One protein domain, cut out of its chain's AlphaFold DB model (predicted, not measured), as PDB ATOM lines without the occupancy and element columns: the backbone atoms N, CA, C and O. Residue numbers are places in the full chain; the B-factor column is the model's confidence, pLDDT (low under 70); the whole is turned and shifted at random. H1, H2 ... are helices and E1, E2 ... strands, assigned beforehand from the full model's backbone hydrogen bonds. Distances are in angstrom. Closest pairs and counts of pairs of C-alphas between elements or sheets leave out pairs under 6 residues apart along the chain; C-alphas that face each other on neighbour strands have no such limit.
ATOM      1  N   ALA A   2      95.362  14.233  -2.656       32.78
ATOM      2  CA  ALA A   2      94.196  13.607  -2.040       32.78
ATOM      3  C   ALA A   2      94.248  13.830  -0.522       32.78
ATOM      4  O   ALA A   2      95.295  13.634   0.093       32.78
ATOM      5  N   GLN A   3      93.143  14.297   0.055       31.31
ATOM      6  CA  GLN A   3      92.967  14.372   1.502       31.31
ATOM      7  C   GLN A   3      92.874  12.935   2.027       31.31
ATOM      8  O   GLN A   3      91.924  12.226   1.710       31.31
ATOM      9  N   LEU A   4      93.885  12.494   2.776       35.72
ATOM     10  CA  LEU A   4      93.811  11.274   3.577       35.72
ATOM     11  C   LEU A   4      92.820  11.547   4.711       35.72
ATOM     12  O   LEU A   4      93.124  12.286   5.648       35.72
ATOM     13  N   GLU A   5      91.601  11.033   4.575       34.22
ATOM     14  CA  GLU A   5      90.590  11.126   5.621       34.22
ATOM     15  C   GLU A   5      91.074  10.394   6.879       34.22
ATOM     16  O   GLU A   5      91.655   9.310   6.809       34.22
ATOM     17  N   ASN A   6      90.829  10.991   8.048       38.22
ATOM     18  CA  ASN A   6      91.072  10.358   9.341       38.22
ATOM     19  C   ASN A   6      90.122   9.164   9.503       38.22
ATOM     20  O   ASN A   6      89.037   9.294  10.068       38.22
ATOM     21  N   HIS A   7      90.509   7.999   8.994       45.94
ATOM     22  CA  HIS A   7      89.798   6.761   9.267       45.94
ATOM     23  C   HIS A   7      90.140   6.265  10.673       45.94
ATOM     24  O   HIS A   7      91.297   6.210  11.095       45.94
ATOM     25  N   THR A   8      89.086   5.968  11.434       53.88
ATOM     26  CA  THR A   8      89.203   5.158  12.644       53.88
ATOM     27  C   THR A   8      89.234   3.702  12.174       53.88
ATOM     28  O   THR A   8      88.322   3.335  11.434       53.88
ATOM     29  N   PRO A   9      90.242   2.905  12.566       56.53
ATOM     30  CA  PRO A   9      90.342   1.485  12.246       56.53
ATOM     31  C   PRO A   9      89.020   0.755  12.480       56.53
ATOM     32  O   PRO A   9      88.330   1.010  13.478       56.53
ATOM     33  N   ASP A  10      88.645  -0.113  11.540       62.47
ATOM     34  CA  ASP A  10      87.377  -0.828  11.609       62.47
ATOM     35  C   ASP A  10      87.459  -1.863  12.736       62.47
ATOM     36  O   ASP A  10      88.273  -2.790  12.734       62.47
ATOM     37  N   LYS A  11      86.577  -1.713  13.725       56.94
ATOM     38  CA  LYS A  11      86.478  -2.610  14.885       56.94
ATOM     39  C   LYS A  11      85.960  -4.003  14.526       56.94
ATOM     40  O   LYS A  11      85.796  -4.819  15.428       56.94
ATOM     41  N   SER A  12      85.604  -4.230  13.263       65.81
ATOM     42  CA  SER A  12      85.079  -5.485  12.743       65.81
ATOM     43  C   SER A  12      86.013  -6.191  11.753       65.81
ATOM     44  O   SER A  12      85.626  -7.205  11.173       65.81
ATOM     45  N   ILE A  13      87.262  -5.731  11.611       81.12
ATOM     46  CA  ILE A  13      88.187  -6.205  10.572       81.12
ATOM     47  C   ILE A  13      88.634  -7.666  10.727       81.12
ATOM     48  O   ILE A  13      89.041  -8.280   9.744       81.12
ATOM     49  N   ILE A  14      88.543  -8.251  11.927       87.38
ATOM     50  CA  ILE A  14      88.996  -9.630  12.160       87.38
ATOM     51  C   ILE A  14      87.935 -10.632  11.672       87.38
ATOM     52  O   ILE A  14      86.829 -10.667  12.220       87.38
ATOM     53  N   PRO A  15      88.250 -11.486  10.681       90.19
ATOM     54  CA  PRO A  15      87.317 -12.475  10.156       90.19
ATOM     55  C   PRO A  15      87.291 -13.757  11.001       90.19
ATOM     56  O   PRO A  15      88.259 -14.111  11.674       90.19
ATOM     57  N   GLU A  16      86.214 -14.542  10.886       89.25
ATOM     58  CA  GLU A  16      86.124 -15.880  11.506       89.25
ATOM     59  C   GLU A  16      87.229 -16.839  11.029       89.25
ATOM     60  O   GLU A  16      87.607 -17.761  11.757       89.25
ATOM     61  N   SER A  17      87.788 -16.618   9.832       88.00
ATOM     62  CA  SER A  17      88.908 -17.408   9.312       88.00
ATOM     63  C   SER A  17      90.161 -17.314  10.186       88.00
ATOM     64  O   SER A  17      90.888 -18.300  10.263       88.00
ATOM     65  N   ALA A  18      90.375 -16.206  10.906       88.62
ATOM     66  CA  ALA A  18      91.478 -16.073  11.860       88.62
ATOM     67  C   ALA A  18      91.364 -17.100  13.003       88.62
ATOM     68  O   ALA A  18      92.327 -17.785  13.338       88.62
ATOM     69  N   VAL A  19      90.156 -17.267  13.557       88.75
ATOM     70  CA  VAL A  19      89.876 -18.267  14.604       88.75
ATOM     71  C   VAL A  19      89.974 -19.687  14.045       88.75
ATOM     72  O   VAL A  19      90.506 -20.578  14.702       88.75
ATOM     73  N   ASN A  20      89.485 -19.916  12.824       87.88
ATOM     74  CA  ASN A  20      89.569 -21.235  12.196       87.88
ATOM     75  C   ASN A  20      91.020 -21.660  11.939       87.88
ATOM     76  O   ASN A  20      91.345 -22.821  12.173       87.88
ATOM     77  N   ARG A  21      91.888 -20.727  11.528       85.88
ATOM     78  CA  ARG A  21      93.314 -20.995  11.311       85.88
ATOM     79  C   ARG A  21      94.015 -21.436  12.593       85.88
ATOM     80  O   ARG A  21      94.750 -22.412  12.573       85.88
ATOM     81  N   MET A  22      93.724 -20.785  13.718       85.75
ATOM     82  CA  MET A  22      94.236 -21.190  15.034       85.75
ATOM     83  C   MET A  22      93.839 -22.630  15.411       85.75
ATOM     84  O   MET A  22      94.613 -23.364  16.023       85.75
ATOM     85  N   MET A  23      92.616 -23.041  15.065       82.19
ATOM     86  CA  MET A  23      92.092 -24.368  15.401       82.19
ATOM     87  C   MET A  23      92.693 -25.494  14.548       82.19
ATOM     88  O   MET A  23      92.630 -26.657  14.954       82.19
ATOM     89  N   ASP A  24      93.285 -25.174  13.397       83.56
ATOM     90  CA  ASP A  24      93.960 -26.143  12.535       83.56
ATOM     91  C   ASP A  24      95.411 -26.359  12.984       83.56
ATOM     92  O   ASP A  24      96.378 -25.908  12.370       83.56
ATOM     93  N   LYS A  25      95.564 -27.061  14.112       70.44
ATOM     94  CA  LYS A  25      96.877 -27.317  14.721       70.44
ATOM     95  C   LYS A  25      97.841 -28.056  13.789       70.44
ATOM     96  O   LYS A  25      99.042 -27.875  13.935       70.44
ATOM     97  N   ALA A  26      97.331 -28.865  12.857       61.47
ATOM     98  CA  ALA A  26      98.157 -29.584  11.893       61.47
ATOM     99  C   ALA A  26      98.776 -28.621  10.869       61.47
ATOM    100  O   ALA A  26      99.986 -28.658  10.662       61.47
ATOM    101  N   ALA A  27      97.976 -27.702  10.318       68.38
ATOM    102  CA  ALA A  27      98.477 -26.669   9.414       68.38
ATOM    103  C   ALA A  27      99.497 -25.743  10.097       68.38
ATOM    104  O   ALA A  27     100.525 -25.415   9.511       68.38
ATOM    105  N   LEU A  28      99.264 -25.372  11.363       73.88
ATOM    106  CA  LEU A  28     100.198 -24.523  12.108       73.88
ATOM    107  C   LEU A  28     101.557 -25.196  12.322       73.88
ATOM    108  O   LEU A  28     102.579 -24.537  12.201       73.88
ATOM    109  N   THR A  29     101.594 -26.505  12.592       67.75
ATOM    110  CA  THR A  29     102.863 -27.231  12.792       67.75
ATOM    111  C   THR A  29     103.716 -27.384  11.531       67.75
ATOM    112  O   THR A  29     104.895 -27.716  11.645       67.75
ATOM    113  N   GLU A  30     103.146 -27.165  10.343       68.69
ATOM    114  CA  GLU A  30     103.881 -27.173   9.072       68.69
ATOM    115  C   GLU A  30     104.462 -25.791   8.719       68.69
ATOM    116  O   GLU A  30     105.392 -25.696   7.916       68.69
ATOM    117  N   GLU A  31     103.945 -24.723   9.330       76.50
ATOM    118  CA  GLU A  31     104.420 -23.355   9.143       76.50
ATOM    119  C   GLU A  31     105.560 -23.023  10.120       76.50
ATOM    120  O   GLU A  31     105.650 -23.554  11.225       76.50
ATOM    121  N   ALA A  32     106.458 -22.121   9.722       78.62
ATOM    122  CA  ALA A  32     107.454 -21.585  10.644       78.62
ATOM    123  C   ALA A  32     106.809 -20.529  11.555       78.62
ATOM    124  O   ALA A  32     106.023 -19.702  11.085       78.62
ATOM    125  N   SER A  33     107.174 -20.516  12.843       84.69
ATOM    126  CA  SER A  33     106.871 -19.375  13.710       84.69
ATOM    127  C   SER A  33     107.522 -18.113  13.143       84.69
ATOM    128  O   SER A  33     108.600 -18.154  12.541       84.69
ATOM    129  N   ILE A  34     106.865 -16.973  13.341       89.69
ATOM    130  CA  ILE A  34     107.436 -15.667  13.028       89.69
ATOM    131  C   ILE A  34     107.735 -14.911  14.314       89.69
ATOM    132  O   ILE A  34     107.110 -15.145  15.351       89.69
ATOM    133  N   LYS A  35     108.675 -13.971  14.223       90.62
ATOM    134  CA  LYS A  35     109.048 -13.087  15.322       90.62
ATOM    135  C   LYS A  35     108.785 -11.634  14.943       90.62
ATOM    136  O   LYS A  35     109.316 -11.159  13.944       90.62
ATOM    137  N   ILE A  36     108.005 -10.933  15.764       87.06
ATOM    138  CA  ILE A  36     107.728  -9.499  15.630       87.06
ATOM    139  C   ILE A  36     108.067  -8.827  16.960       87.06
ATOM    140  O   ILE A  36     107.397  -9.041  17.971       87.06
ATOM    141  N   GLY A  37     109.137  -8.028  16.968       84.44
ATOM    142  CA  GLY A  37     109.712  -7.512  18.209       84.44
ATOM    143  C   GLY A  37     110.096  -8.656  19.153       84.44
ATOM    144  O   GLY A  37     110.858  -9.550  18.781       84.44
ATOM    145  N   ASP A  38     109.531  -8.639  20.359       81.88
ATOM    146  CA  ASP A  38     109.735  -9.681  21.375       81.88
ATOM    147  C   ASP A  38     108.663 -10.784  21.339       81.88
ATOM    148  O   ASP A  38     108.702 -11.699  22.157       81.88
ATOM    149  N   GLN A  39     107.698 -10.703  20.418       86.19
ATOM    150  CA  GLN A  39     106.632 -11.696  20.289       86.19
ATOM    151  C   GLN A  39     107.005 -12.755  19.261       86.19
ATOM    152  O   GLN A  39     107.474 -12.432  18.169       86.19
ATOM    153  N   GLU A  40     106.749 -14.016  19.595       87.81
ATOM    154  CA  GLU A  40     106.936 -15.154  18.703       87.81
ATOM    155  C   GLU A  40     105.674 -16.017  18.684       87.81
ATOM    156  O   GLU A  40     105.073 -16.289  19.726       87.81
ATOM    157  N   GLY A  41     105.271 -16.450  17.492       89.50
ATOM    158  CA  GLY A  41     104.142 -17.353  17.319       89.50
ATOM    159  C   GLY A  41     103.807 -17.596  15.855       89.50
ATOM    160  O   GLY A  41     104.445 -17.063  14.947       89.50
ATOM    161  N   TYR A  42     102.778 -18.400  15.624       91.38
ATOM    162  CA  TYR A  42     102.224 -18.625  14.297       91.38
ATOM    163  C   TYR A  42     101.285 -17.480  13.936       91.38
ATOM    164  O   TYR A  42     100.379 -17.139  14.701       91.38
ATOM    165  N   GLN A  43     101.484 -16.878  12.768       92.69
ATOM    166  CA  GLN A  43     100.652 -15.769  12.321       92.69
ATOM    167  C   GLN A  43      99.298 -16.279  11.832       92.69
ATOM    168  O   GLN A  43      99.191 -16.888  10.771       92.69
ATOM    169  N   ILE A  44      98.239 -16.005  12.592       92.81
ATOM    170  CA  ILE A  44      96.885 -16.469  12.261       92.81
ATOM    171  C   ILE A  44      96.061 -15.418  11.511       92.81
ATOM    172  O   ILE A  44      95.072 -15.762  10.863       92.81
ATOM    173  N   PHE A  45      96.470 -14.149  11.561       93.38
ATOM    174  CA  PHE A  45      95.841 -13.062  10.818       93.38
ATOM    175  C   PHE A  45      96.814 -11.904  10.587       93.38
ATOM    176  O   PHE A  45      97.664 -11.619  11.434       93.38
ATOM    177  N   GLU A  46      96.647 -11.234   9.450       93.88
ATOM    178  CA  GLU A  46      97.318  -9.985   9.114       93.88
ATOM    179  C   GLU A  46      96.372  -9.076   8.345       93.88
ATOM    180  O   GLU A  46      95.610  -9.548   7.497       93.88
ATOM    181  N   THR A  47      96.444  -7.779   8.611       93.88
ATOM    182  CA  THR A  47      95.807  -6.767   7.774       93.88
ATOM    183  C   THR A  47      96.539  -5.441   7.905       93.88
ATOM    184  O   THR A  47      97.104  -5.140   8.954       93.88
ATOM    185  N   THR A  48      96.480  -4.626   6.858       92.94
ATOM    186  CA  THR A  48      96.990  -3.254   6.872       92.94
ATOM    187  C   THR A  48      95.823  -2.290   7.038       92.94
ATOM    188  O   THR A  48      94.786  -2.428   6.387       92.94
ATOM    189  N   GLU A  49      95.988  -1.305   7.912       88.38
ATOM    190  CA  GLU A  49      95.029  -0.238   8.166       88.38
ATOM    191  C   GLU A  49      95.719   1.121   8.046       88.38
ATOM    192  O   GLU A  49      96.923   1.247   8.256       88.38
ATOM    193  N   VAL A  50      94.952   2.168   7.744       87.69
ATOM    194  CA  VAL A  50      95.455   3.546   7.797       87.69
ATOM    195  C   VAL A  50      94.982   4.179   9.096       87.69
ATOM    196  O   VAL A  50      93.783   4.361   9.308       87.69
ATOM    197  N   TYR A  51      95.922   4.558   9.956       85.94
ATOM    198  CA  TYR A  51      95.647   5.232  11.215       85.94
ATOM    199  C   TYR A  51      96.294   6.611  11.242       85.94
ATOM    200  O   TYR A  51      97.514   6.747  11.222       85.94
ATOM    201  N   LYS A  52      95.464   7.663  11.286       87.19
ATOM    202  CA  LYS A  52      95.916   9.072  11.282       87.19
ATOM    203  C   LYS A  52      96.942   9.380  10.176       87.19
ATOM    204  O   LYS A  52      97.894  10.127  10.392       87.19
ATOM    205  N   GLY A  53      96.725   8.809   8.991       85.38
ATOM    206  CA  GLY A  53      97.565   9.022   7.812       85.38
ATOM    207  C   GLY A  53      98.851   8.191   7.762       85.38
ATOM    208  O   GLY A  53      99.646   8.406   6.854       85.38
ATOM    209  N   GLU A  54      99.055   7.260   8.695       88.50
ATOM    210  CA  GLU A  54     100.156   6.293   8.682       88.50
ATOM    211  C   GLU A  54      99.603   4.879   8.447       88.50
ATOM    212  O   GLU A  54      98.575   4.511   9.018       88.50
ATOM    213  N   GLU A  55     100.257   4.101   7.585       92.19
ATOM    214  CA  GLU A  55      99.938   2.682   7.397       92.19
ATOM    215  C   GLU A  55     100.465   1.882   8.588       92.19
ATOM    216  O   GLU A  55     101.655   1.928   8.905       92.19
ATOM    217  N   ILE A  56      99.566   1.157   9.247       92.75
ATOM    218  CA  ILE A  56      99.867   0.253  10.353       92.75
ATOM    219  C   ILE A  56      99.472  -1.169   9.951       92.75
ATOM    220  O   ILE A  56      98.412  -1.368   9.355       92.75
ATOM    221  N   ASN A  57     100.281  -2.166  10.293       94.81
ATOM    222  CA  ASN A  57      99.920  -3.569  10.090       94.81
ATOM    223  C   ASN A  57      99.512  -4.190  11.421       94.81
ATOM    224  O   ASN A  57     100.256  -4.122  12.400       94.81
ATOM    225  N   LEU A  58      98.321  -4.781  11.461       95.69
ATOM    226  CA  LEU A  58      97.863  -5.623  12.555       95.69
ATOM    227  C   LEU A  58      98.309  -7.054  12.289       95.69
ATOM    228  O   LEU A  58      97.915  -7.644  11.287       95.69
ATOM    229  N   HIS A  59      99.020  -7.642  13.242       96.00
ATOM    230  CA  HIS A  59      99.343  -9.061  13.270       96.00
ATOM    231  C   HIS A  59      98.664  -9.710  14.475       96.00
ATOM    232  O   HIS A  59      98.715  -9.177  15.586       96.00
ATOM    233  N   ILE A  60      98.063 -10.881  14.269       95.81
ATOM    234  CA  ILE A  60      97.613 -11.747  15.362       95.81
ATOM    235  C   ILE A  60      98.473 -13.000  15.337       95.81
ATOM    236  O   ILE A  60      98.447 -13.761  14.365       95.81
ATOM    237  N   LEU A  61      99.234 -13.199  16.407       94.25
ATOM    238  CA  LEU A  61     100.109 -14.345  16.594       94.25
ATOM    239  C   LEU A  61      99.505 -15.270  17.646       94.25
ATOM    240  O   LEU A  61      99.095 -14.818  18.716       94.25
ATOM    241  N   TYR A  62      99.484 -16.559  17.343       92.88
ATOM    242  CA  TYR A  62      99.099 -17.613  18.266       92.88
ATOM    243  C   TYR A  62     100.322 -18.445  18.619       92.88
ATOM    244  O   TYR A  62     100.991 -18.979  17.734       92.88
ATOM    245  N   ASN A  63     100.605 -18.581  19.909       88.19
ATOM    246  CA  ASN A  63     101.636 -19.476  20.394       88.19
ATOM    247  C   ASN A  63     100.995 -20.588  21.246       88.19
ATOM    248  O   ASN A  63     100.609 -20.339  22.388       88.19
ATOM    249  N   PRO A  64     100.874 -21.821  20.717       80.69
ATOM    250  CA  PRO A  64     100.318 -22.947  21.462       80.69
ATOM    251  C   PRO A  64     101.250 -23.473  22.567       80.69
ATOM    252  O   PRO A  64     100.821 -24.311  23.360       80.69
ATOM    253  N   PHE A  65     102.511 -23.023  22.608       70.75
ATOM    254  CA  PHE A  65     103.534 -23.489  23.541       70.75
ATOM    255  C   PHE A  65     104.345 -22.305  24.090       70.75
ATOM    256  O   PHE A  65     105.407 -21.960  23.571       70.75
ATOM    257  N   SER A  66     103.864 -21.682  25.167       57.81
ATOM    258  CA  SER A  66     104.658 -20.663  25.862       57.81
ATOM    259  C   SER A  66     105.916 -21.294  26.486       57.81
ATOM    260  O   SER A  66     105.827 -22.235  27.276       57.81
ATOM    261  N   VAL A  67     107.102 -20.802  26.111       49.25
ATOM    262  CA  VAL A  67     108.414 -21.427  26.404       49.25
ATOM    263  C   VAL A  67     108.814 -21.306  27.886       49.25
ATOM    264  O   VAL A  67     109.721 -21.993  28.352       49.25
ATOM    265  N   GLU A  68     108.139 -20.447  28.650       47.38
ATOM    266  CA  GLU A  68     108.567 -20.066  30.001       47.38
ATOM    267  C   GLU A  68     107.770 -20.718  31.144       47.38
ATOM    268  O   GLU A  68     108.210 -20.645  32.293       47.38
ATOM    269  N   GLN A  69     106.622 -21.355  30.877       45.78
ATOM    270  CA  GLN A  69     105.743 -21.946  31.901       45.78
ATOM    271  C   GLN A  69     104.979 -23.173  31.362       45.78
ATOM    272  O   GLN A  69     104.864 -23.337  30.149       45.78
ATOM    273  N   PRO A  70     104.469 -24.081  32.220       44.00
ATOM    274  CA  PRO A  70     103.838 -25.302  31.745       44.00
ATOM    275  C   PRO A  70     102.503 -24.989  31.051       44.00
ATOM    276  O   PRO A  70     101.518 -24.690  31.709       44.00
ATOM    277  N   VAL A  71     102.486 -25.139  29.723       52.31
ATOM    278  CA  VAL A  71     101.298 -25.332  28.865       52.31
ATOM    279  C   VAL A  71     100.262 -24.197  28.907       52.31
ATOM    280  O   VAL A  71      99.080 -24.437  29.146       52.31
ATOM    281  N   PHE A  72     100.680 -22.964  28.614       64.00
ATOM    282  CA  PHE A  72      99.741 -21.878  28.326       64.00
ATOM    283  C   PHE A  72      99.750 -21.509  26.840       64.00
ATOM    284  O   PHE A  72     100.793 -21.509  26.185       64.00
ATOM    285  N   GLU A  73      98.546 -21.262  26.322       83.50
ATOM    286  CA  GLU A  73      98.298 -20.762  24.973       83.50
ATOM    287  C   GLU A  73      98.318 -19.231  25.006       83.50
ATOM    288  O   GLU A  73      97.529 -18.632  25.745       83.50
ATOM    289  N   ASP A  74      99.175 -18.614  24.193       89.19
ATOM    290  CA  ASP A  74      99.337 -17.161  24.135       89.19
ATOM    291  C   ASP A  74      98.803 -16.582  22.820       89.19
ATOM    292  O   ASP A  74      98.963 -17.147  21.736       89.19
ATOM    293  N   PHE A  75      98.201 -15.403  22.927       93.12
ATOM    294  CA  PHE A  75      97.676 -14.609  21.826       93.12
ATOM    295  C   PHE A  75      98.309 -13.232  21.861       93.12
ATOM    296  O   PHE A  75      98.060 -12.466  22.792       93.12
ATOM    297  N   SER A  76      99.088 -12.900  20.838       93.62
ATOM    298  CA  SER A  76      99.688 -11.576  20.695       93.62
ATOM    299  C   SER A  76      99.004 -10.809  19.579       93.62
ATOM    300  O   SER A  76      98.948 -11.273  18.446       93.62
ATOM    301  N   PHE A  77      98.519  -9.617  19.893       95.50
ATOM    302  CA  PHE A  77      97.991  -8.666  18.927       95.50
ATOM    303  C   PHE A  77      99.014  -7.553  18.811       95.50
ATOM    304  O   PHE A  77      99.293  -6.881  19.806       95.50
ATOM    305  N   VAL A  78      99.597  -7.384  17.631       94.75
ATOM    306  CA  VAL A  78     100.758  -6.522  17.418       94.75
ATOM    307  C   VAL A  78     100.455  -5.530  16.309       94.75
ATOM    308  O   VAL A  78     100.028  -5.933  15.233       94.75
ATOM    309  N   TYR A  79     100.703  -4.248  16.563       94.69
ATOM    310  CA  TYR A  79     100.752  -3.235  15.518       94.69
ATOM    311  C   TYR A  79     102.192  -2.910  15.145       94.69
ATOM    312  O   TYR A  79     103.011  -2.635  16.029       94.69
ATOM    313  N   THR A  80     102.468  -2.869  13.845       94.62
ATOM    314  CA  THR A  80     103.755  -2.455  13.281       94.62
ATOM    315  C   THR A  80     103.594  -1.288  12.308       94.62
ATOM    316  O   THR A  80     102.520  -1.084  11.741       94.62
ATOM    317  N   VAL A  81     104.663  -0.513  12.115       92.38
ATOM    318  CA  VAL A  81     104.827   0.389  10.964       92.38
ATOM    319  C   VAL A  81     106.122   0.004  10.270       92.38
ATOM    320  O   VAL A  81     107.202   0.173  10.837       92.38
ATOM    321  N   GLY A  82     106.018  -0.535   9.055       89.75
ATOM    322  CA  GLY A  82     107.126  -1.295   8.480       89.75
ATOM    323  C   GLY A  82     107.489  -2.456   9.409       89.75
ATOM    324  O   GLY A  82     106.603  -3.189   9.841       89.75
ATOM    325  N   ASP A  83     108.767  -2.564   9.769       88.00
ATOM    326  CA  ASP A  83     109.269  -3.613  10.668       88.00
ATOM    327  C   ASP A  83     109.230  -3.213  12.158       88.00
ATOM    328  O   ASP A  83     109.512  -4.030  13.039       88.00
ATOM    329  N   ASP A  84     108.875  -1.962  12.470       90.31
ATOM    330  CA  ASP A  84     108.891  -1.446  13.839       90.31
ATOM    331  C   ASP A  84     107.596  -1.795  14.577       90.31
ATOM    332  O   ASP A  84     106.518  -1.317  14.220       90.31
ATOM    333  N   MET A  85     107.693  -2.555  15.672       91.38
ATOM    334  CA  MET A  85     106.570  -2.785  16.586       91.38
ATOM    335  C   MET A  85     106.235  -1.509  17.372       91.38
ATOM    336  O   MET A  85     107.032  -1.041  18.187       91.38
ATOM    337  N   ILE A  86     105.018  -0.992  17.192       91.56
ATOM    338  CA  ILE A  86     104.551   0.251  17.825       91.56
ATOM    339  C   ILE A  86     103.509   0.027  18.924       91.56
ATOM    340  O   ILE A  86     103.309   0.904  19.764       91.56
ATOM    341  N   ALA A  87     102.840  -1.125  18.954       91.00
ATOM    342  CA  ALA A  87     101.981  -1.515  20.067       91.00
ATOM    343  C   ALA A  87     101.808  -3.033  20.130       91.00
ATOM    344  O   ALA A  87     101.847  -3.710  19.108       91.00
ATOM    345  N   VAL A  88     101.577  -3.558  21.331       91.19
ATOM    346  CA  VAL A  88     101.244  -4.967  21.540       91.19
ATOM    347  C   VAL A  88     100.316  -5.140  22.739       91.19
ATOM    348  O   VAL A  88     100.448  -4.445  23.750       91.19
ATOM    349  N   VAL A  89      99.394  -6.096  22.646       90.06
ATOM    350  CA  VAL A  89      98.755  -6.721  23.806       90.06
ATOM    351  C   VAL A  89      98.867  -8.235  23.694       90.06
ATOM    352  O   VAL A  89      98.600  -8.802  22.638       90.06
ATOM    353  N   VAL A  90      99.255  -8.874  24.792       89.38
ATOM    354  CA  VAL A  90      99.375 -10.328  24.906       89.38
ATOM    355  C   VAL A  90      98.346 -10.835  25.901       89.38
ATOM    356  O   VAL A  90      98.198 -10.255  26.981       89.38
ATOM    357  N   PHE A  91      97.657 -11.909  25.534       90.81
ATOM    358  CA  PHE A  91      96.741 -12.654  26.384       90.81
ATOM    359  C   PHE A  91      97.189 -14.104  26.508       90.81
ATOM    360  O   PHE A  91      97.320 -14.783  25.496       90.81
ATOM    361  N   SER A  92      97.331 -14.581  27.738       87.94
ATOM    362  CA  SER A  92      97.629 -15.976  28.045       87.94
ATOM    363  C   SER A  92      96.392 -16.659  28.601       87.94
ATOM    364  O   SER A  92      95.677 -16.114  29.446       87.94
ATOM    365  N   LYS A  93      96.110 -17.865  28.126       87.25
ATOM    366  CA  LYS A  93      95.040 -18.702  28.670       87.25
ATOM    367  C   LYS A  93      95.459 -19.192  30.054       87.25
ATOM    368  O   LYS A  93      96.475 -19.855  30.148       87.25
ATOM    369  N   ASN A  94      94.707 -18.881  31.109       78.50
ATOM    370  CA  ASN A  94      95.089 -19.193  32.498       78.50
ATOM    371  C   ASN A  94      94.295 -20.377  33.090       78.50
ATOM    372  O   ASN A  94      94.806 -21.104  33.932       78.50
ATOM    373  N   ASP A  95      93.059 -20.612  32.633       71.44
ATOM    374  CA  ASP A  95      92.252 -21.796  32.981       71.44
ATOM    375  C   ASP A  95      91.001 -21.859  32.090       71.44
ATOM    376  O   ASP A  95      90.255 -20.880  32.018       71.44
ATOM    377  N   GLY A  96      90.757 -22.989  31.421       79.38
ATOM    378  CA  GLY A  96      89.565 -23.227  30.600       79.38
ATOM    379  C   GLY A  96      89.265 -22.106  29.594       79.38
ATOM    380  O   GLY A  96      89.842 -22.064  28.511       79.38
ATOM    381  N   HIS A  97      88.352 -21.206  29.970       88.12
ATOM    382  CA  HIS A  97      87.846 -20.089  29.162       88.12
ATOM    383  C   HIS A  97      88.277 -18.700  29.689       88.12
ATOM    384  O   HIS A  97      87.640 -17.692  29.373       88.12
ATOM    385  N   CYS A  98      89.323 -18.634  30.520       90.50
ATOM    386  CA  CYS A  98      89.895 -17.404  31.070       90.50
ATOM    387  C   CYS A  98      91.203 -17.020  30.361       90.50
ATOM    388  O   CYS A  98      92.141 -17.818  30.325       90.50
ATOM    389  N   TYR A  99      91.274 -15.784  29.867       92.06
ATOM    390  CA  TYR A  99      92.437 -15.205  29.195       92.06
ATOM    391  C   TYR A  99      92.902 -13.953  29.940       92.06
ATOM    392  O   TYR A  99      92.145 -12.991  30.095       92.06
ATOM    393  N   VAL A 100      94.149 -13.962  30.402       88.50
ATOM    394  CA  VAL A 100      94.751 -12.907  31.222       88.50
ATOM    395  C   VAL A 100      95.705 -12.081  30.372       88.50
ATOM    396  O   VAL A 100      96.531 -12.625  29.650       88.50
ATOM    397  N   SER A 101      95.597 -10.755  30.438       87.88
ATOM    398  CA  SER A 101      96.499  -9.866  29.709       87.88
ATOM    399  C   SER A 101      97.852  -9.739  30.417       87.88
ATOM    400  O   SER A 101      97.976  -9.002  31.403       87.88
ATOM    401  N   GLU A 102      98.870 -10.405  29.868       77.38
ATOM    402  CA  GLU A 102     100.216 -10.529  30.448       77.38
ATOM    403  C   GLU A 102     101.199  -9.442  30.008       77.38
ATOM    404  O   GLU A 102     102.190  -9.154  30.687       77.38
ATOM    405  N   HIS A 103     100.948  -8.796  28.877       77.31
ATOM    406  CA  HIS A 103     101.813  -7.724  28.408       77.31
ATOM    407  C   HIS A 103     101.023  -6.709  27.597       77.31
ATOM    408  O   HIS A 103     100.156  -7.079  26.807       77.31
ATOM    409  N   ARG A 104     101.296  -5.419  27.820       82.56
ATOM    410  CA  ARG A 104     100.683  -4.309  27.088       82.56
ATOM    411  C   ARG A 104     101.722  -3.229  26.852       82.56
ATOM    412  O   ARG A 104     102.335  -2.736  27.794       82.56
ATOM    413  N   PHE A 105     101.867  -2.804  25.612       82.69
ATOM    414  CA  PHE A 105     102.808  -1.762  25.240       82.69
ATOM    415  C   PHE A 105     102.231  -0.906  24.115       82.69
ATOM    416  O   PHE A 105     101.539  -1.401  23.231       82.69
ATOM    417  N   VAL A 106     102.520   0.391  24.171       84.94
ATOM    418  CA  VAL A 106     102.303   1.350  23.087       84.94
ATOM    419  C   VAL A 106     103.516   2.271  23.085       84.94
ATOM    420  O   VAL A 106     103.876   2.802  24.138       84.94
ATOM    421  N   ASP A 107     104.133   2.475  21.926       83.06
ATOM    422  CA  ASP A 107     105.243   3.407  21.772       83.06
ATOM    423  C   ASP A 107     104.737   4.853  21.837       83.06
ATOM    424  O   ASP A 107     104.280   5.449  20.861       83.06
ATOM    425  N   THR A 108     104.803   5.437  23.030       79.25
ATOM    426  CA  THR A 108     104.374   6.818  23.271       79.25
ATOM    427  C   THR A 108     105.379   7.860  22.783       79.25
ATOM    428  O   THR A 108     105.049   9.046  22.784       79.25
ATOM    429  N   ALA A 109     106.587   7.456  22.370       78.19
ATOM    430  CA  ALA A 109     107.557   8.369  21.769       78.19
ATOM    431  C   ALA A 109     107.218   8.676  20.303       78.19
ATOM    432  O   ALA A 109     107.593   9.736  19.793       78.19
ATOM    433  N   ARG A 110     106.491   7.775  19.629       83.12
ATOM    434  CA  ARG A 110     106.044   7.977  18.253       83.12
ATOM    435  C   ARG A 110     104.859   8.955  18.218       83.12
ATOM    436  O   ARG A 110     103.930   8.830  19.023       83.12
ATOM    437  N   PRO A 111     104.850   9.934  17.292       79.94
ATOM    438  CA  PRO A 111     103.677  10.773  17.092       79.94
ATOM    439  C   PRO A 111     102.463   9.914  16.720       79.94
ATOM    440  O   PRO A 111     102.585   8.797  16.231       79.94
ATOM    441  N   ASN A 112     101.267  10.454  16.941       80.12
ATOM    442  CA  ASN A 112      99.996   9.852  16.533       80.12
ATOM    443  C   ASN A 112      99.552   8.565  17.252       80.12
ATOM    444  O   ASN A 112      98.401   8.183  17.059       80.12
ATOM    445  N   THR A 113     100.309   7.986  18.188       81.81
ATOM    446  CA  THR A 113      99.925   6.738  18.897       81.81
ATOM    447  C   THR A 113      98.805   6.886  19.940       81.81
ATOM    448  O   THR A 113      98.294   5.899  20.474       81.81
ATOM    449  N   ASN A 114      98.340   8.114  20.198       82.75
ATOM    450  CA  ASN A 114      97.213   8.396  21.095       82.75
ATOM    451  C   ASN A 114      95.929   7.670  20.669       82.75
ATOM    452  O   ASN A 114      95.301   8.071  19.691       82.75
ATOM    453  N   GLY A 115      95.492   6.687  21.456       84.56
ATOM    454  CA  GLY A 115      94.286   5.891  21.200       84.56
ATOM    455  C   GLY A 115      94.561   4.520  20.577       84.56
ATOM    456  O   GLY A 115      93.680   3.665  20.619       84.56
ATOM    457  N   LEU A 116      95.785   4.267  20.102       86.81
ATOM    458  CA  LEU A 116      96.166   3.012  19.454       86.81
ATOM    459  C   LEU A 116      95.973   1.798  20.374       86.81
ATOM    460  O   LEU A 116      95.380   0.807  19.968       86.81
ATOM    461  N   GLY A 117      96.358   1.911  21.651       87.19
ATOM    462  CA  GLY A 117      96.139   0.841  22.632       87.19
ATOM    463  C   GLY A 117      94.661   0.510  22.873       87.19
ATOM    464  O   GLY A 117      94.330  -0.634  23.159       87.19
ATOM    465  N   THR A 118      93.752   1.484  22.716       88.25
ATOM    466  CA  THR A 118      92.305   1.212  22.811       88.25
ATOM    467  C   THR A 118      91.821   0.411  21.610       88.25
ATOM    468  O   THR A 118      91.036  -0.515  21.776       88.25
ATOM    469  N   ILE A 119      92.278   0.778  20.413       88.88
ATOM    470  CA  ILE A 119      91.894   0.117  19.162       88.88
ATOM    471  C   ILE A 119      92.427  -1.315  19.147       88.88
ATOM    472  O   ILE A 119      91.658  -2.249  18.950       88.88
ATOM    473  N   LEU A 120      93.707  -1.495  19.477       91.25
ATOM    474  CA  LEU A 120      94.344  -2.807  19.524       91.25
ATOM    475  C   LEU A 120      93.618  -3.764  20.481       91.25
ATOM    476  O   LEU A 120      93.412  -4.937  20.176       91.25
ATOM    477  N   LEU A 121      93.177  -3.261  21.635       90.88
ATOM    478  CA  LEU A 121      92.401  -4.077  22.559       90.88
ATOM    479  C   LEU A 121      90.981  -4.360  22.045       90.88
ATOM    480  O   LEU A 121      90.462  -5.441  22.290       90.88
ATOM    481  N   GLN A 122      90.347  -3.435  21.321       91.31
ATOM    482  CA  GLN A 122      89.056  -3.703  20.674       91.31
ATOM    483  C   GLN A 122      89.173  -4.819  19.632       91.31
ATOM    484  O   GLN A 122      88.292  -5.674  19.560       91.31
ATOM    485  N   HIS A 123      90.275  -4.863  18.882       93.19
ATOM    486  CA  HIS A 123      90.596  -5.984  18.001       93.19
ATOM    487  C   HIS A 123      90.794  -7.285  18.783       93.19
ATOM    488  O   HIS A 123      90.189  -8.299  18.435       93.19
ATOM    489  N   ALA A 124      91.526  -7.258  19.899       94.69
ATOM    490  CA  ALA A 124      91.631  -8.428  20.772       94.69
ATOM    491  C   ALA A 124      90.254  -8.914  21.268       94.69
ATOM    492  O   ALA A 124      89.923 -10.092  21.146       94.69
ATOM    493  N   GLU A 125      89.402  -8.009  21.755       94.44
ATOM    494  CA  GLU A 125      88.036  -8.333  22.185       94.44
ATOM    495  C   GLU A 125      87.182  -8.916  21.054       94.44
ATOM    496  O   GLU A 125      86.415  -9.851  21.291       94.44
ATOM    497  N   GLN A 126      87.308  -8.391  19.830       93.69
ATOM    498  CA  GLN A 126      86.608  -8.924  18.664       93.69
ATOM    499  C   GLN A 126      87.050 -10.363  18.379       93.69
ATOM    500  O   GLN A 126      86.197 -11.237  18.206       93.69
ATOM    501  N   PHE A 127      88.357 -10.628  18.370       95.19
ATOM    502  CA  PHE A 127      88.880 -11.981  18.192       95.19
ATOM    503  C   PHE A 127      88.326 -12.935  19.257       95.19
ATOM    504  O   PHE A 127      87.760 -13.976  18.920       95.19
ATOM    505  N   PHE A 128      88.388 -12.551  20.536       95.12
ATOM    506  CA  PHE A 128      87.850 -13.371  21.622       95.12
ATOM    507  C   PHE A 128      86.330 -13.541  21.547       95.12
ATOM    508  O   PHE A 128      85.812 -14.582  21.938       95.12
ATOM    509  N   LEU A 129      85.589 -12.578  20.997       94.31
ATOM    510  CA  LEU A 129      84.160 -12.745  20.731       94.31
ATOM    511  C   LEU A 129      83.892 -13.808  19.666       94.31
ATOM    512  O   LEU A 129      82.964 -14.606  19.821       94.31
ATOM    513  N   LEU A 130      84.687 -13.834  18.596       93.88
ATOM    514  CA  LEU A 130      84.592 -14.873  17.572       93.88
ATOM    515  C   LEU A 130      84.979 -16.240  18.145       93.88
ATOM    516  O   LEU A 130      84.264 -17.216  17.911       93.88
ATOM    517  N   LEU A 131      86.032 -16.299  18.964       93.31
ATOM    518  CA  LEU A 131      86.436 -17.518  19.661       93.31
ATOM    519  C   LEU A 131      85.332 -18.026  20.601       93.31
ATOM    520  O   LEU A 131      84.932 -19.182  20.498       93.31
ATOM    521  N   ALA A 132      84.744 -17.151  21.422       93.56
ATOM    522  CA  ALA A 132      83.630 -17.482  22.313       93.56
ATOM    523  C   ALA A 132      82.434 -18.075  21.548       93.56
ATOM    524  O   ALA A 132      81.828 -19.069  21.955       93.56
ATOM    525  N   ARG A 133      82.087 -17.476  20.398       92.69
ATOM    526  CA  ARG A 133      81.011 -17.969  19.523       92.69
ATOM    527  C   ARG A 133      81.345 -19.332  18.931       92.69
ATOM    528  O   ARG A 133      80.469 -20.195  18.882       92.69
ATOM    529  N   ARG A 134      82.593 -19.526  18.502       90.75
ATOM    530  CA  ARG A 134      83.080 -20.781  17.926       90.75
ATOM    531  C   ARG A 134      83.063 -21.914  18.951       90.75
ATOM    532  O   ARG A 134      82.566 -22.993  18.638       90.75
ATOM    533  N   GLU A 135      83.534 -21.647  20.166       90.06
ATOM    534  CA  GLU A 135      83.518 -22.583  21.297       90.06
ATOM    535  C   GLU A 135      82.116 -22.774  21.893       90.06
ATOM    536  O   GLU A 135      81.880 -23.726  22.634       90.06
ATOM    537  N   LYS A 136      81.166 -21.892  21.551       91.50
ATOM    538  CA  LYS A 136      79.823 -21.816  22.147       91.50
ATOM    539  C   LYS A 136      79.871 -21.655  23.670       91.50
ATOM    540  O   LYS A 136      78.963 -22.106  24.370       91.50
ATOM    541  N   HIS A 137      80.902 -20.983  24.169       92.12
ATOM    542  CA  HIS A 137      81.122 -20.745  25.586       92.12
ATOM    543  C   HIS A 137      81.548 -19.286  25.806       92.12
ATOM    544  O   HIS A 137      82.402 -18.790  25.070       92.12
ATOM    545  N   PRO A 138      80.982 -18.566  26.793       94.69
ATOM    546  CA  PRO A 138      81.481 -17.246  27.156       94.69
ATOM    547  C   PRO A 138      82.938 -17.313  27.615       94.69
ATOM    548  O   PRO A 138      83.314 -18.225  28.352       94.69
TER     549      PRO A 138
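AT A GLANCE: This is residues 2 to 138 of the 232 residues of an uncharacterized protein of uncultured bacterium (UniProt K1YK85). A twisted antiparallel sheet folds back on itself, and the long helix H3 packs over one face with the short helix H1 near its last turns. E1 and E2 face E4, E5 and E6, with E3 as the hinge. The 137 printed residues hold H1, H2, E1 to E6 and H3, in that order; the sheet runs E1 E2 E3 E4 E5 E6, a meander, each strand the antiparallel neighbour of the one before. The class is mixed, helices and strands; the whole is compact, radius of gyration of the C-alphas 15.0 A, spanning 47 by 30 by 27 A.

IN THESE COORDINATES: After residues 2 to 15, with no named element, H1 takes residues 16 to 23, from C-alpha 16 at (86.124, -15.880, 11.506), and H2 25 to 30. E1 is 34 to 36, E2 39 to 51, E3 54 to 63 (28.3 A), E4 74 to 81, E5 84 to 95 (32.5 A) and E6 98 to 106. H3, 116 to 135, measures 28.6 A and ends at C-alpha 135, (83.518, -22.583, 21.297).

HOW THE PARTS SIT: E2 bends by 116 degrees at residue 42, pairing with E1 before it (N 36 and O 39, 2.9 A) and E3 from there on (N 49 and O 56, 2.8 A). H1 and H3 are on the same face. They touch, H3 with residues 127 to 134 alone; the closest C-alphas, Val 19 and Leu 131, are 6.2 A apart. H2 only grazes the sheet with residues 28 to 29. Every O i to N i+4 pair is within hydrogen-bond range in H1 and H3; in H2, 1 of 2.

THE WHOLE: The printed part has no cut and no long link. The C-alphas farthest apart, Ala 2 and Pro 70, are 52.4 A apart. The pLDDT is under 70 at residues 2 to 12, 26 to 27, 29 to 30 and 66 to 72.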